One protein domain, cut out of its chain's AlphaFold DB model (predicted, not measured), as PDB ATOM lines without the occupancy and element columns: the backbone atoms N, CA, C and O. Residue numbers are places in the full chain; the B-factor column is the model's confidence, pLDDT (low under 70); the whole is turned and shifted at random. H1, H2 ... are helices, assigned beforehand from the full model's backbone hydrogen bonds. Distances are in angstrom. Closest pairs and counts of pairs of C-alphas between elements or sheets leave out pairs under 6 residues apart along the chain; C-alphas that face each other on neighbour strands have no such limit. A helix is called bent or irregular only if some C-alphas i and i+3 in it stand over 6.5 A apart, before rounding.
ATOM      1  N   THR A   6      17.055  59.602 -34.135       59.72
ATOM      2  CA  THR A   6      16.123  58.482 -34.353       59.72
ATOM      3  C   THR A   6      14.665  58.939 -34.202       59.72
ATOM      4  O   THR A   6      13.789  58.408 -34.879       59.72
ATOM      5  N   LEU A   7      14.415  59.968 -33.375       67.56
ATOM      6  CA  LEU A   7      13.082  60.526 -33.128       67.56
ATOM      7  C   LEU A   7      12.425  61.078 -34.400       67.56
ATOM      8  O   LEU A   7      11.310  60.687 -34.696       67.56
ATOM      9  N   LYS A   8      13.116  61.907 -35.197       72.31
ATOM     10  CA  LYS A   8      12.507  62.546 -36.385       72.31
ATOM     11  C   LYS A   8      12.069  61.538 -37.448       72.31
ATOM     12  O   LYS A   8      11.022  61.697 -38.062       72.31
ATOM     13  N   TYR A   9      12.877  60.500 -37.671       73.75
ATOM     14  CA  TYR A   9      12.550  59.404 -38.592       73.75
ATOM     15  C   TYR A   9      11.290  58.658 -38.137       73.75
ATOM     16  O   TYR A   9      10.396  58.355 -38.924       73.75
ATOM     17  N   VAL A  10      11.230  58.391 -36.840       76.56
ATOM     18  CA  VAL A  10      10.134  57.699 -36.184       76.56
ATOM     19  C   VAL A  10       8.843  58.535 -36.173       76.56
ATOM     20  O   VAL A  10       7.799  58.029 -36.569       76.56
ATOM     21  N   GLU A  11       8.915  59.807 -35.781       78.56
ATOM     22  CA  GLU A  11       7.786  60.748 -35.751       78.56
ATOM     23  C   GLU A  11       7.167  60.907 -37.139       78.56
ATOM     24  O   GLU A  11       5.947  60.923 -37.288       78.56
ATOM     25  N   LEU A  12       8.008  60.951 -38.176       79.00
ATOM     26  CA  LEU A  12       7.550  61.022 -39.555       79.00
ATOM     27  C   LEU A  12       6.765  59.764 -39.965       79.00
ATOM     28  O   LEU A  12       5.743  59.870 -40.649       79.00
ATOM     29  N   ALA A  13       7.213  58.579 -39.531       78.75
ATOM     30  CA  ALA A  13       6.498  57.322 -39.768       78.75
ATOM     31  C   ALA A  13       5.106  57.347 -39.127       78.75
ATOM     32  O   ALA A  13       4.131  56.916 -39.743       78.75
ATOM     33  N   GLU A  14       5.006  57.877 -37.907       82.12
ATOM     34  CA  GLU A  14       3.747  57.984 -37.172       82.12
ATOM     35  C   GLU A  14       2.803  59.020 -37.789       82.12
ATOM     36  O   GLU A  14       1.624  58.726 -38.002       82.12
ATOM     37  N   GLN A  15       3.320  60.207 -38.126       85.88
ATOM     38  CA  GLN A  15       2.547  61.308 -38.704       85.88
ATOM     39  C   GLN A  15       1.910  60.915 -40.041       85.88
ATOM     40  O   GLN A  15       0.766  61.273 -40.322       85.88
ATOM     41  N   HIS A  16       2.636  60.157 -40.866       86.69
ATOM     42  CA  HIS A  16       2.183  59.758 -42.201       86.69
ATOM     43  C   HIS A  16       1.671  58.319 -42.275       86.69
ATOM     44  O   HIS A  16       1.374  57.838 -43.375       86.69
ATOM     45  N   ALA A  17       1.504  57.653 -41.127       89.50
ATOM     46  CA  ALA A  17       1.103  56.252 -41.023       89.50
ATOM     47  C   ALA A  17      -0.124  55.925 -41.884       89.50
ATOM     48  O   ALA A  17      -0.119  54.950 -42.627       89.50
ATOM     49  N   GLU A  18      -1.163  56.762 -41.846       91.50
ATOM     50  CA  GLU A  18      -2.403  56.533 -42.601       91.50
ATOM     51  C   GLU A  18      -2.204  56.621 -44.115       91.50
ATOM     52  O   GLU A  18      -2.724  55.800 -44.872       91.50
ATOM     53  N   LYS A  19      -1.430  57.603 -44.578       91.00
ATOM     54  CA  LYS A  19      -1.155  57.795 -46.006       91.00
ATOM     55  C   LYS A  19      -0.250  56.690 -46.544       91.00
ATOM     56  O   LYS A  19      -0.468  56.213 -47.658       91.00
ATOM     57  N   MET A  20       0.743  56.278 -45.761       90.75
ATOM     58  CA  MET A  20       1.613  55.150 -46.090       90.75
ATOM     59  C   MET A  20       0.829  53.837 -46.110       90.75
ATOM     60  O   MET A  20       0.937  53.095 -47.082       90.75
ATOM     61  N   ALA A  21      -0.024  53.598 -45.113       93.62
ATOM     62  CA  ALA A  21      -0.857  52.403 -45.026       93.62
ATOM     63  C   ALA A  21      -1.857  52.289 -46.183       93.62
ATOM     64  O   ALA A  21      -2.026  51.203 -46.722       93.62
ATOM     65  N   LYS A  22      -2.471  53.396 -46.626       94.56
ATOM     66  CA  LYS A  22      -3.345  53.404 -47.816       94.56
ATOM     67  C   LYS A  22      -2.600  53.003 -49.090       94.56
ATOM     68  O   LYS A  22      -3.112  52.226 -49.886       94.56
ATOM     69  N   ARG A  23      -1.378  53.513 -49.279       93.50
ATOM     70  CA  ARG A  23      -0.531  53.132 -50.423       93.50
ATOM     71  C   ARG A  23      -0.108  51.670 -50.342       93.50
ATOM     72  O   ARG A  23      -0.193  50.965 -51.336       93.50
ATOM     73  N   TRP A  24       0.289  51.220 -49.156       95.56
ATOM     74  CA  TRP A  24       0.623  49.823 -48.915       95.56
ATOM     75  C   TRP A  24      -0.563  48.890 -49.172       95.56
ATOM     76  O   TRP A  24      -0.378  47.868 -49.822       95.56
ATOM     77  N   ALA A  25      -1.772  49.256 -48.734       96.50
ATOM     78  CA  ALA A  25      -2.990  48.482 -48.966       96.50
ATOM     79  C   ALA A  25      -3.268  48.310 -50.467       96.50
ATOM     80  O   ALA A  25      -3.498  47.191 -50.925       96.50
ATOM     81  N   LEU A  26      -3.150  49.395 -51.241       95.38
ATOM     82  CA  LEU A  26      -3.274  49.342 -52.696       95.38
ATOM     83  C   LEU A  26      -2.222  48.411 -53.320       95.38
ATOM     84  O   LEU A  26      -2.557  47.612 -54.197       95.38
ATOM     85  N   ASP A  27      -0.972  48.482 -52.862       95.69
ATOM     86  CA  ASP A  27       0.109  47.644 -53.379       95.69
ATOM     87  C   ASP A  27      -0.138  46.159 -53.074       95.69
ATOM     88  O   ASP A  27      -0.062  45.341 -53.987       95.69
ATOM     89  N   VAL A  28      -0.491  45.783 -51.837       96.81
ATOM     90  CA  VAL A  28      -0.755  44.369 -51.495       96.81
ATOM     91  C   VAL A  28      -2.008  43.824 -52.183       96.81
ATOM     92  O   VAL A  28      -2.033  42.657 -52.562       96.81
ATOM     93  N   GLN A  29      -3.037  44.641 -52.414       96.56
ATOM     94  CA  GLN A  29      -4.258  44.190 -53.095       96.56
ATOM     95  C   GLN A  29      -4.074  43.983 -54.605       96.56
ATOM     96  O   GLN A  29      -4.808  43.199 -55.207       96.56
ATOM     97  N   ASN A  30      -3.094  44.654 -55.218       95.94
ATOM     98  CA  ASN A  30      -2.827  44.577 -56.659       95.94
ATOM     99  C   ASN A  30      -1.581  43.751 -57.017       95.94
ATOM    100  O   ASN A  30      -1.201  43.682 -58.187       95.94
ATOM    101  N   ASN A  31      -0.924  43.116 -56.044       95.44
ATOM    102  CA  ASN A  31       0.311  42.376 -56.278       95.44
ATOM    103  C   ASN A  31       0.062  40.875 -56.481       95.44
ATOM    104  O   ASN A  31      -0.582  40.209 -55.674       95.44
ATOM    105  N   ALA A  32       0.644  40.315 -57.545       95.69
ATOM    106  CA  ALA A  32       0.531  38.893 -57.883       95.69
ATOM    107  C   ALA A  32       1.089  37.943 -56.802       95.69
ATOM    108  O   ALA A  32       0.753  36.763 -56.796       95.69
ATOM    109  N   LYS A  33       1.943  38.439 -55.896       95.62
ATOM    110  CA  LYS A  33       2.506  37.681 -54.767       95.62
ATOM    111  C   LYS A  33       1.646  37.732 -53.505       95.62
ATOM    112  O   LYS A  33       2.008  37.077 -52.536       95.62
ATOM    113  N   THR A  34       0.558  38.502 -53.500       96.56
ATOM    114  CA  THR A  34      -0.374  38.627 -52.368       96.56
ATOM    115  C   THR A  34      -1.839  38.493 -52.820       96.56
ATOM    116  O   THR A  34      -2.654  39.382 -52.559       96.56
ATOM    117  N   PRO A  35      -2.211  37.409 -53.534       96.50
ATOM    118  CA  PRO A  35      -3.558  37.253 -54.084       96.50
ATOM    119  C   PRO A  35      -4.667  37.217 -53.024       96.50
ATOM    120  O   PRO A  35      -5.781  37.661 -53.309       96.50
ATOM    121  N   THR A  36      -4.390  36.739 -51.807       95.25
ATOM    122  CA  THR A  36      -5.385  36.674 -50.726       95.25
ATOM    123  C   THR A  36      -5.834  38.069 -50.294       95.25
ATOM    124  O   THR A  36      -7.024  38.292 -50.058       95.25
ATOM    125  N   TYR A  37      -4.919  39.045 -50.278       95.44
ATOM    126  CA  TYR A  37      -5.209  40.420 -49.854       95.44
ATOM    127  C   TYR A  37      -6.284  41.107 -50.700       95.44
ATOM    128  O   TYR A  37      -7.029  41.934 -50.174       95.44
ATOM    129  N   LYS A  38      -6.415  40.743 -51.983       94.88
ATOM    130  CA  LYS A  38      -7.425  41.301 -52.898       94.88
ATOM    131  C   LYS A  38      -8.861  41.131 -52.387       94.88
ATOM    132  O   LYS A  38      -9.708  41.970 -52.670       94.88
ATOM    133  N   ASN A  39      -9.122  40.058 -51.641       92.12
ATOM    134  CA  ASN A  39     -10.463  39.704 -51.164       92.12
ATOM    135  C   ASN A  39     -10.717  40.129 -49.709       92.12
ATOM    136  O   ASN A  39     -11.807  39.910 -49.180       92.12
ATOM    137  N   LEU A  40      -9.721  40.711 -49.042       93.00
ATOM    138  CA  LEU A  40      -9.834  41.143 -47.656       93.00
ATOM    139  C   LEU A  40     -10.447  42.545 -47.553       93.00
ATOM    140  O   LEU A  40     -10.330  43.378 -48.450       93.00
ATOM    141  N   ASN A  41     -11.069  42.824 -46.405       93.50
ATOM    142  CA  ASN A  41     -11.615  44.144 -46.108       93.50
ATOM    143  C   ASN A  41     -10.489  45.195 -46.043       93.50
ATOM    144  O   ASN A  41      -9.643  45.156 -45.147       93.50
ATOM    145  N   GLU A  42     -10.519  46.155 -46.969       93.19
ATOM    146  CA  GLU A  42      -9.490  47.190 -47.117       93.19
ATOM    147  C   GLU A  42      -9.284  48.005 -45.832       93.19
ATOM    148  O   GLU A  42      -8.150  48.226 -45.414       93.19
ATOM    149  N   GLN A  43     -10.363  48.401 -45.146       93.75
ATOM    150  CA  GLN A  43     -10.263  49.183 -43.908       93.75
ATOM    151  C   GLN A  43      -9.548  48.403 -42.799       93.75
ATOM    152  O   GLN A  43      -8.740  48.979 -42.069       93.75
ATOM    153  N   LYS A  44      -9.799  47.091 -42.693       90.75
ATOM    154  CA  LYS A  44      -9.127  46.218 -41.720       90.75
ATOM    155  C   LYS A  44      -7.629  46.098 -42.014       90.75
ATOM    156  O   LYS A  44      -6.818  46.194 -41.093       90.75
ATOM    157  N   ILE A  45      -7.267  45.946 -43.288       93.44
ATOM    158  CA  ILE A  45      -5.872  45.877 -43.745       93.44
ATOM    159  C   ILE A  45      -5.151  47.206 -43.469       93.44
ATOM    160  O   ILE A  45      -4.096  47.220 -42.832       93.44
ATOM    161  N   ILE A  46      -5.747  48.339 -43.865       94.81
ATOM    162  CA  ILE A  46      -5.208  49.679 -43.592       94.81
ATOM    163  C   ILE A  46      -5.000  49.866 -42.090       94.81
ATOM    164  O   ILE A  46      -3.923  50.291 -41.676       94.81
ATOM    165  N   PHE A  47      -5.998  49.526 -41.271       92.69
ATOM    166  CA  PHE A  47      -5.903  49.655 -39.821       92.69
ATOM    167  C   PHE A  47      -4.708  48.875 -39.259       92.69
ATOM    168  O   PHE A  47      -3.925  49.446 -38.502       92.69
ATOM    169  N   GLN A  48      -4.515  47.617 -39.668       90.69
ATOM    170  CA  GLN A  48      -3.384  46.795 -39.231       90.69
ATOM    171  C   GLN A  48      -2.031  47.452 -39.563       90.69
ATOM    172  O   GLN A  48      -1.153  47.538 -38.702       90.69
ATOM    173  N   CYS A  49      -1.874  47.986 -40.777       92.38
ATOM    174  CA  CYS A  49      -0.648  48.670 -41.194       92.38
ATOM    175  C   CYS A  49      -0.434  50.009 -40.472       92.38
ATOM    176  O   CYS A  49       0.684  50.322 -40.063       92.38
ATOM    177  N   VAL A  50      -1.504  50.770 -40.215       92.69
ATOM    178  CA  VAL A  50      -1.438  51.975 -39.373       92.69
ATOM    179  C   VAL A  50      -0.959  51.624 -37.967       92.69
ATOM    180  O   VAL A  50      -0.097  52.320 -37.434       92.69
ATOM    181  N   GLN A  51      -1.466  50.540 -37.366       90.31
ATOM    182  CA  GLN A  51      -0.991  50.093 -36.052       90.31
ATOM    183  C   GLN A  51       0.490  49.702 -36.081       90.31
ATOM    184  O   GLN A  51       1.200  49.966 -35.111       90.31
ATOM    185  N   PHE A  52       0.976  49.119 -37.180       89.81
ATOM    186  CA  PHE A  52       2.399  48.828 -37.349       89.81
ATOM    187  C   PHE A  52       3.231  50.109 -37.340       89.81
ATOM    188  O   PHE A  52       4.131  50.248 -36.512       89.81
ATOM    189  N   TYR A  53       2.891  51.089 -38.183       88.31
ATOM    190  CA  TYR A  53       3.621  52.358 -38.246       88.31
ATOM    191  C   TYR A  53       3.520  53.182 -36.957       88.31
ATOM    192  O   TYR A  53       4.495  53.812 -36.568       88.31
ATOM    193  N   ARG A  54       2.396  53.121 -36.231       86.50
ATOM    194  CA  ARG A  54       2.245  53.780 -34.920       86.50
ATOM    195  C   ARG A  54       3.026  53.105 -33.791       86.50
ATOM    196  O   ARG A  54       3.364  53.756 -32.814       86.50
ATOM    197  N   ASN A  55       3.298  51.803 -33.881       84.12
ATOM    198  CA  ASN A  55       4.155  51.123 -32.903       84.12
ATOM    199  C   ASN A  55       5.631  51.112 -33.320       84.12
ATOM    200  O   ASN A  55       6.493  50.805 -32.500       84.12
ATOM    201  N   PHE A  56       5.934  51.494 -34.561       81.56
ATOM    202  CA  PHE A  56       7.286  51.577 -35.101       81.56
ATOM    203  C   PHE A  56       8.212  52.441 -34.233       81.56
ATOM    204  O   PHE A  56       9.365  52.080 -34.009       81.56
ATOM    205  N   SER A  57       7.690  53.524 -33.653       74.19
ATOM    206  CA  SER A  57       8.426  54.374 -32.717       74.19
ATOM    207  C   SER A  57       8.943  53.639 -31.495       74.19
ATOM    208  O   SER A  57      10.135  53.678 -31.189       74.19
ATOM    209  N   LYS A  58       8.049  52.899 -30.842       76.19
ATOM    210  CA  LYS A  58       8.316  52.095 -29.649       76.19
ATOM    211  C   LYS A  58       9.329  50.993 -29.947       76.19
ATOM    212  O   LYS A  58      10.173  50.677 -29.114       76.19
ATOM    213  N   MET A  59       9.310  50.462 -31.170       81.44
ATOM    214  CA  MET A  59      10.259  49.447 -31.636       81.44
ATOM    215  C   MET A  59      11.677  49.988 -31.865       81.44
ATOM    216  O   MET A  59      12.654  49.232 -31.829       81.44
ATOM    217  N   PHE A  60      11.816  51.293 -32.092       76.81
ATOM    218  CA  PHE A  60      13.095  51.956 -32.341       76.81
ATOM    219  C   PHE A  60      13.809  52.436 -31.072       76.81
ATOM    220  O   PHE A  60      14.939  52.914 -31.162       76.81
ATOM    221  N   VAL A  61      13.184  52.282 -29.899       70.00
ATOM    222  CA  VAL A  61      13.672  52.875 -28.645       70.00
ATOM    223  C   VAL A  61      14.972  52.234 -28.150       70.00
ATOM    224  O   VAL A  61      15.884  52.928 -27.695       70.00
ATOM    225  N   HIS A  62      15.071  50.909 -28.238       69.75
ATOM    226  CA  HIS A  62      16.165  50.132 -27.655       69.75
ATOM    227  C   HIS A  62      16.952  49.384 -28.724       69.75
ATOM    228  O   HIS A  62      16.373  48.844 -29.655       69.75
ATOM    229  N   GLU A  63      18.272  49.276 -28.573       67.31
ATOM    230  CA  GLU A  63      19.126  48.548 -29.522       67.31
ATOM    231  C   GLU A  63      18.757  47.056 -29.633       67.31
ATOM    232  O   GLU A  63      18.824  46.471 -30.710       67.31
ATOM    233  N   LYS A  64      18.262  46.450 -28.551       75.88
ATOM    234  CA  LYS A  64      17.670  45.108 -28.579       75.88
ATOM    235  C   LYS A  64      16.154  45.198 -28.719       75.88
ATOM    236  O   LYS A  64      15.527  46.061 -28.110       75.88
ATOM    237  N   ILE A  65      15.576  44.290 -29.501       80.62
ATOM    238  CA  ILE A  65      14.123  44.121 -29.573       80.62
ATOM    239  C   ILE A  65      13.625  43.660 -28.201       80.62
ATOM    240  O   ILE A  65      14.102  42.654 -27.677       80.62
ATOM    241  N   SER A  66      12.705  44.421 -27.609       85.00
ATOM    242  CA  SER A  66      12.104  44.077 -26.320       85.00
ATOM    243  C   SER A  66      11.093  42.940 -26.471       85.00
ATOM    244  O   SER A  66      10.553  42.700 -27.552       85.00
ATOM    245  N   GLU A  67      10.788  42.262 -25.366       86.69
ATOM    246  CA  GLU A  67       9.758  41.219 -25.337       86.69
ATOM    247  C   GLU A  67       8.382  41.741 -25.792       86.69
ATOM    248  O   GLU A  67       7.641  41.030 -26.471       86.69
ATOM    249  N   GLU A  68       8.065  43.005 -25.491       87.06
ATOM    250  CA  GLU A  68       6.835  43.672 -25.933       87.06
ATOM    251  C   GLU A  68       6.752  43.770 -27.462       87.06
ATOM    252  O   GLU A  68       5.720  43.447 -28.052       87.06
ATOM    253  N   VAL A  69       7.854  44.139 -28.124       88.00
ATOM    254  CA  VAL A  69       7.916  44.212 -29.590       88.00
ATOM    255  C   VAL A  69       7.801  42.821 -30.212       88.00
ATOM    256  O   VAL A  69       7.067  42.640 -31.182       88.00
ATOM    257  N   GLN A  70       8.450  41.811 -29.627       89.31
ATOM    258  CA  GLN A  70       8.283  40.430 -30.092       89.31
ATOM    259  C   GLN A  70       6.833  39.955 -29.931       89.31
ATOM    260  O   GLN A  70       6.291  39.297 -30.817       89.31
ATOM    261  N   LYS A  71       6.176  40.300 -28.815       91.12
ATOM    262  CA  LYS A  71       4.757  39.990 -28.585       91.12
ATOM    263  C   LYS A  71       3.864  40.661 -29.627       91.12
ATOM    264  O   LYS A  71       2.916  40.033 -30.100       91.12
ATOM    265  N   TYR A  72       4.180  41.894 -30.012       91.69
ATOM    266  CA  TYR A  72       3.489  42.582 -31.096       91.69
ATOM    267  C   TYR A  72       3.632  41.832 -32.432       91.69
ATOM    268  O   TYR A  72       2.624  41.556 -33.078       91.69
ATOM    269  N   PHE A  73       4.845  41.415 -32.814       92.50
ATOM    270  CA  PHE A  73       5.052  40.632 -34.042       92.50
ATOM    271  C   PHE A  73       4.314  39.291 -34.020       92.50
ATOM    272  O   PHE A  73       3.656  38.937 -34.996       92.50
ATOM    273  N   ARG A  74       4.331  38.574 -32.892       92.75
ATOM    274  CA  ARG A  74       3.533  37.347 -32.743       92.75
ATOM    275  C   ARG A  74       2.038  37.613 -32.936       92.75
ATOM    276  O   ARG A  74       1.378  36.875 -33.657       92.75
ATOM    277  N   SER A  75       1.521  38.697 -32.358       92.69
ATOM    278  CA  SER A  75       0.108  39.080 -32.508       92.69
ATOM    279  C   SER A  75      -0.241  39.399 -33.966       92.69
ATOM    280  O   SER A  75      -1.270  38.953 -34.458       92.69
ATOM    281  N   TYR A  76       0.656  40.073 -34.696       93.38
ATOM    282  CA  TYR A  76       0.492  40.305 -36.134       93.38
ATOM    283  C   TYR A  76       0.393  38.993 -36.931       93.38
ATOM    284  O   TYR A  76      -0.449  38.881 -37.822       93.38
ATOM    285  N   ALA A  77       1.216  37.989 -36.606       94.69
ATOM    286  CA  ALA A  77       1.147  36.677 -37.251       94.69
ATOM    287  C   ALA A  77      -0.163  35.940 -36.938       94.69
ATOM    288  O   ALA A  77      -0.756  35.365 -37.848       94.69
ATOM    289  N   VAL A  78      -0.637  36.005 -35.687       92.31
ATOM    290  CA  VAL A  78      -1.941  35.456 -35.270       92.31
ATOM    291  C   VAL A  78      -3.079  36.099 -36.062       92.31
ATOM    292  O   VAL A  78      -3.904  35.387 -36.630       92.31
ATOM    293  N   ASP A  79      -3.091  37.429 -36.177       91.25
ATOM    294  CA  ASP A  79      -4.115  38.146 -36.941       91.25
ATOM    295  C   ASP A  79      -4.095  37.762 -38.428       91.25
ATOM    296  O   ASP A  79      -5.149  37.566 -39.033       91.25
ATOM    297  N   CYS A  80      -2.903  37.630 -39.024       92.38
ATOM    298  CA  CYS A  80      -2.762  37.204 -40.417       92.38
ATOM    299  C   CYS A  80      -3.234  35.759 -40.623       92.38
ATOM    300  O   CYS A  80      -3.940  35.485 -41.593       92.38
ATOM    301  N   TYR A  81      -2.892  34.857 -39.698       90.69
ATOM    302  CA  TYR A  81      -3.339  33.464 -39.719       90.69
ATOM    303  C   TYR A  81      -4.867  33.372 -39.636       90.69
ATOM    304  O   TYR A  81      -5.496  32.724 -40.468       90.69
ATOM    305  N   ALA A  82      -5.485  34.108 -38.707       86.44
ATOM    306  CA  ALA A  82      -6.938  34.157 -38.541       86.44
ATOM    307  C   ALA A  82      -7.674  34.772 -39.748       86.44
ATOM    308  O   ALA A  82      -8.856  34.507 -39.963       86.44
ATOM    309  N   LEU A  83      -6.988  35.600 -40.540       87.38
ATOM    310  CA  LEU A  83      -7.484  36.135 -41.809       87.38
ATOM    311  C   LEU A  83      -7.291  35.176 -42.995       87.38
ATOM    312  O   LEU A  83      -7.686  35.519 -44.108       87.38
ATOM    313  N   GLY A  84      -6.684  34.005 -42.782       87.31
ATOM    314  CA  GLY A  84      -6.376  33.041 -43.836       87.31
ATOM    315  C   GLY A  84      -5.266  33.501 -44.784       87.31
ATOM    316  O   GLY A  84      -5.174  32.988 -45.896       87.31
ATOM    317  N   ILE A  85      -4.440  34.478 -44.387       92.94
ATOM    318  CA  ILE A  85      -3.357  35.017 -45.220       92.94
ATOM    319  C   ILE A  85      -2.190  34.031 -45.217       92.94
ATOM    320  O   ILE A  85      -1.559  33.885 -44.171       92.94
ATOM    321  N   PRO A  86      -1.806  33.430 -46.358       94.12
ATOM    322  CA  PRO A  86      -0.684  32.501 -46.397       94.12
ATOM    323  C   PRO A  86       0.613  33.139 -45.890       94.12
ATOM    324  O   PRO A  86       0.914  34.293 -46.196       94.12
ATOM    325  N   MET A  87       1.441  32.360 -45.186       95.25
ATOM    326  CA  MET A  87       2.707  32.829 -44.600       95.25
ATOM    327  C   MET A  87       3.587  33.594 -45.604       95.25
ATOM    328  O   MET A  87       4.134  34.644 -45.275       95.25
ATOM    329  N   ALA A  88       3.700  33.094 -46.840       96.56
ATOM    330  CA  ALA A  88       4.485  33.741 -47.891       96.56
ATOM    331  C   ALA A  88       3.943  35.136 -48.252       96.56
ATOM    332  O   ALA A  88       4.722  36.077 -48.410       96.56
ATOM    333  N   GLU A  89       2.617  35.282 -48.325       97.50
ATOM    334  CA  GLU A  89       1.957  36.566 -48.571       97.50
ATOM    335  C   GLU A  89       2.145  37.518 -47.385       97.50
ATOM    336  O   GLU A  89       2.461  38.686 -47.586       97.50
ATOM    337  N   MET A  90       2.022  37.025 -46.146       96.25
ATOM    338  CA  MET A  90       2.263  37.803 -44.923       96.25
ATOM    339  C   MET A  90       3.692  38.366 -44.876       96.25
ATOM    340  O   MET A  90       3.880  39.559 -44.623       96.25
ATOM    341  N   VAL A  91       4.703  37.529 -45.135       96.94
ATOM    342  CA  VAL A  91       6.113  37.952 -45.169       96.94
ATOM    343  C   VAL A  91       6.340  38.965 -46.289       96.94
ATOM    344  O   VAL A  91       6.993  39.989 -46.082       96.94
ATOM    345  N   TYR A  92       5.771  38.732 -47.473       97.00
ATOM    346  CA  TYR A  92       5.902  39.674 -48.581       97.00
ATOM    347  C   TYR A  92       5.216  41.016 -48.291       97.00
ATOM    348  O   TYR A  92       5.767  42.076 -48.595       97.00
ATOM    349  N   ALA A  93       4.064  40.994 -47.626       96.25
ATOM    350  CA  ALA A  93       3.364  42.191 -47.190       96.25
ATOM    351  C   ALA A  93       4.198  43.014 -46.187       96.25
ATOM    352  O   ALA A  93       4.261  44.237 -46.320       96.25
ATOM    353  N   LEU A  94       4.930  42.370 -45.266       94.81
ATOM    354  CA  LEU A  94       5.900  43.040 -44.382       94.81
ATOM    355  C   LEU A  94       7.082  43.652 -45.148       94.81
ATOM    356  O   LEU A  94       7.510  44.768 -44.845       94.81
ATOM    357  N   ILE A  95       7.588  42.967 -46.178       94.38
ATOM    358  CA  ILE A  95       8.624  43.521 -47.066       94.38
ATOM    359  C   ILE A  95       8.111  44.792 -47.758       94.38
ATOM    360  O   ILE A  95       8.852  45.776 -47.866       94.38
ATOM    361  N   LEU A  96       6.849  44.802 -48.199       94.69
ATOM    362  CA  LEU A  96       6.222  45.991 -48.777       94.69
ATOM    363  C   LEU A  96       6.036  47.101 -47.736       94.69
ATOM    364  O   LEU A  96       6.337  48.252 -48.046       94.69
ATOM    365  N   MET A  97       5.654  46.785 -46.492       92.44
ATOM    366  CA  MET A  97       5.588  47.791 -45.421       92.44
ATOM    367  C   MET A  97       6.934  48.505 -45.243       92.44
ATOM    368  O   MET A  97       6.966  49.738 -45.200       92.44
ATOM    369  N   ARG A  98       8.048  47.754 -45.224       91.12
ATOM    370  CA  ARG A  98       9.413  48.312 -45.194       91.12
ATOM    371  C   ARG A  98       9.690  49.201 -46.403       91.12
ATOM    372  O   ARG A  98      10.236  50.293 -46.262       91.12
ATOM    373  N   ARG A  99       9.310  48.746 -47.601       89.94
ATOM    374  CA  ARG A  99       9.493  49.497 -48.851       89.94
ATOM    375  C   ARG A  99       8.763  50.844 -48.818       89.94
ATOM    376  O   ARG A  99       9.334  51.833 -49.271       89.94
ATOM    377  N   HIS A 100       7.552  50.912 -48.268       87.94
ATOM    378  CA  HIS A 100       6.803  52.170 -48.181       87.94
ATOM    379  C   HIS A 100       7.382  53.163 -47.181       87.94
ATOM    380  O   HIS A 100       7.275  54.362 -47.427       87.94
ATOM    381  N   ILE A 101       8.045  52.697 -46.117       83.12
ATOM    382  CA  ILE A 101       8.846  53.587 -45.267       83.12
ATOM    383  C   ILE A 101       9.977  54.204 -46.098       83.12
ATOM    384  O   ILE A 101      10.206  55.408 -46.024       83.12
ATOM    385  N   TRP A 102      10.625  53.417 -46.967       78.56
ATOM    386  CA  TRP A 102      11.719  53.937 -47.792       78.56
ATOM    387  C   TRP A 102      11.325  54.892 -48.911       78.56
ATOM    388  O   TRP A 102      12.048  55.844 -49.201       78.56
ATOM    389  N   LEU A 103      10.206  54.623 -49.576       77.12
ATOM    390  CA  LEU A 103       9.785  55.386 -50.751       77.12
ATOM    391  C   LEU A 103       9.033  56.674 -50.410       77.12
ATOM    392  O   LEU A 103       8.676  57.430 -51.314       77.12
ATOM    393  N   TYR A 104       8.746  56.932 -49.138       77.12
ATOM    394  CA  TYR A 104       8.022  58.134 -48.767       77.12
ATOM    395  C   TYR A 104       8.950  59.360 -48.846       77.12
ATOM    396  O   TYR A 104      10.024  59.389 -48.254       77.12
ATOM    397  N   ALA A 105       8.555  60.370 -49.628       61.12
ATOM    398  CA  ALA A 105       9.434  61.468 -50.054       61.12
ATOM    399  C   ALA A 105      10.065  62.246 -48.887       61.12
ATOM    400  O   ALA A 105      11.230  62.629 -48.947       61.12
ATOM    401  N   GLU A 106       9.323  62.433 -47.795       63.28
ATOM    402  CA  GLU A 106       9.838  63.108 -46.601       63.28
ATOM    403  C   GLU A 106      10.912  62.280 -45.883       63.28
ATOM    404  O   GLU A 106      11.833  62.858 -45.311       63.28
ATOM    405  N   PHE A 107      10.885  60.944 -45.993       67.81
ATOM    406  CA  PHE A 107      11.999  60.123 -45.525       67.81
ATOM    407  C   PHE A 107      13.231  60.390 -46.374       67.81
ATOM    408  O   PHE A 107      14.281  60.678 -45.820       67.81
ATOM    409  N   GLN A 108      13.113  60.394 -47.702       68.75
ATOM    410  CA  GLN A 108      14.255  60.665 -48.583       68.75
ATOM    411  C   GLN A 108      14.905  62.030 -48.293       68.75
ATOM    412  O   GLN A 108      16.131  62.114 -48.245       68.75
ATOM    413  N   MET A 109      14.100  63.060 -47.992       68.62
ATOM    414  CA  MET A 109      14.600  64.382 -47.587       68.62
ATOM    415  C   MET A 109      15.382  64.362 -46.264       68.62
ATOM    416  O   MET A 109      16.362  65.102 -46.124       68.62
ATOM    417  N   ILE A 110      15.002  63.506 -45.303       68.12
ATOM    418  CA  ILE A 110      15.756  63.334 -44.052       68.12
ATOM    419  C   ILE A 110      17.177  62.859 -44.352       68.12
ATOM    420  O   ILE A 110      18.132  63.500 -43.911       68.12
ATOM    421  N   PHE A 111      17.318  61.791 -45.141       67.00
ATOM    422  CA  PHE A 111      18.622  61.195 -45.459       67.00
ATOM    423  C   PHE A 111      19.488  62.086 -46.349       67.00
ATOM    424  O   PHE A 111      20.711  61.983 -46.287       67.00
ATOM    425  N   SER A 112      18.883  62.959 -47.160       67.62
ATOM    426  CA  SER A 112      19.626  63.841 -48.062       67.62
ATOM    427  C   SER A 112      20.050  65.171 -47.436       67.62
ATOM    428  O   SER A 112      20.965  65.798 -47.965       67.62
ATOM    429  N   SER A 113      19.389  65.647 -46.370       70.69
ATOM    430  CA  SER A 113      19.588  67.031 -45.897       70.69
ATOM    431  C   SER A 113      19.496  67.279 -44.388       70.69
ATOM    432  O   SER A 113      20.011  68.296 -43.927       70.69
ATOM    433  N   LEU A 114      18.867  66.396 -43.600       66.94
ATOM    434  CA  LEU A 114      18.551  66.679 -42.188       66.94
ATOM    435  C   LEU A 114      19.443  65.944 -41.181       66.94
ATOM    436  O   LEU A 114      19.452  66.317 -40.005       66.94
ATOM    437  N   ILE A 115      20.170  64.912 -41.611       73.06
ATOM    438  CA  ILE A 115      21.071  64.115 -40.767       73.06
ATOM    439  C   ILE A 115      22.422  63.915 -41.453       73.06
ATOM    440  O   ILE A 115      22.525  63.962 -42.678       73.06
ATOM    441  N   ASN A 116      23.476  63.685 -40.666       79.38
ATOM    442  CA  ASN A 116      24.790  63.374 -41.229       79.38
ATOM    443  C   ASN A 116      24.861  61.923 -41.749       79.38
ATOM    444  O   ASN A 116      24.019  61.084 -41.426       79.38
TER     445      ASN A 116
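This is residues 6 to 116 of the 297 residues of an uncharacterized protein of Smithella sp (UniProt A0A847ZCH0). Three helices, H2, H4 and H6, cross one another at steep tilts to make the core, with H4 and H6 nearest to the middle; H5 runs beside H4 the opposite way, with a gap between them, and makes a corner with the beginning of H6. H1 and H7 lie side by side at one end of the longest axis, where H1 packs on residues 53 to 57 of H4, and the small H3 sits at the opposite end beside the last residues of H2. The printed part has 111 residues with seven named helices, H1 to H7 in order along the chain, and no named strand. The class is all helix, and the whole is compact, with a radius of gyration of the C-alphas of 14.4 A and spans of 43 by 31 by 21 A.

Begin with H4, residues 42 to 59, the longest helix. H2, residues 17 to 30, is the hub, touching three other helices. It touches H4 at a steep tilt of 50 degrees, opposite ways; look at Ala 17 and Val 50, whose C-alphas are the closest, at 5.2 A. H6, residues 87 to 103, also touches H2, at a steep tilt of 48 degrees, opposite ways; its closest C-alphas to H2 are those of His 100 and Met 20, 6.3 A apart. H4 and H6 are close but not clearly touching, with the C-alphas of Cys 49 and Met 97 closest at 7.6 A. H1, residues 6 to 15, touches H4 at residues 53 to 57 of H4 alone, at a shallow tilt of 19 degrees, opposite ways; the closest C-alphas are those of Glu 14 and Arg 54, at 5.0 A. H7, residues 105 to 114, touches H1 at a shallow tilt of 22 degrees, opposite ways, with the C-alphas of Tyr 9 and Phe 107 closest at 7.0 A. The helix packing is part aligned, part crossed: of the five touching pairs with a tilt, two are shallow. H5, residues 67 to 82, is close to H4 but not clearly touching, at a shallow tilt of 13 degrees; Met 59 and Val 69 have the closest C-alphas, 6.1 A apart. H5 and H6 only just touch, with 3 pairs of C-alphas within 8 A, the closest those of Cys 80 and Met 90 at 6.8 A. H3, residues 35 to 39, and H2 touch only at the corner, with the C-alphas of Lys 38 and Gln 29 closest at 4.3 A. Among the pairs that are apart are H2 and H5, and H4 and H7. In H1, H2, H5, H6 and H7 every O i to N i+4 pair is within hydrogen-bond range; in H4 it is 12 of 14, and in H3 0 of 1, beside 2 of 2 O i to N i+3 pairs.

Find C-alpha 42 at (-9.490, 47.190, -47.117); from there H4 runs 25.2 A to C-alpha 59 at (10.259, 49.447, -31.636). It is only just irregular: C-alphas 54 and 57 are 6.6 A apart. H6 is 24.4 A long, H5 22.4 A and H2 19.9 A. H1 begins at C-alpha 6, (16.123, 58.482, -34.353), and H7 ends at C-alpha 114, (18.551, 66.679, -42.188).

The C-alphas of Asn 39 and Asn 116 are the two farthest apart, at 43.6 A. The printed part has no cut. Five links are tight, and the link from H4 to H5, seven residues, is short. The mean pLDDT of the printed part is 86.4; look for values under 70 at residues 6 to 7, 62 to 63, 105 to 112 and 114.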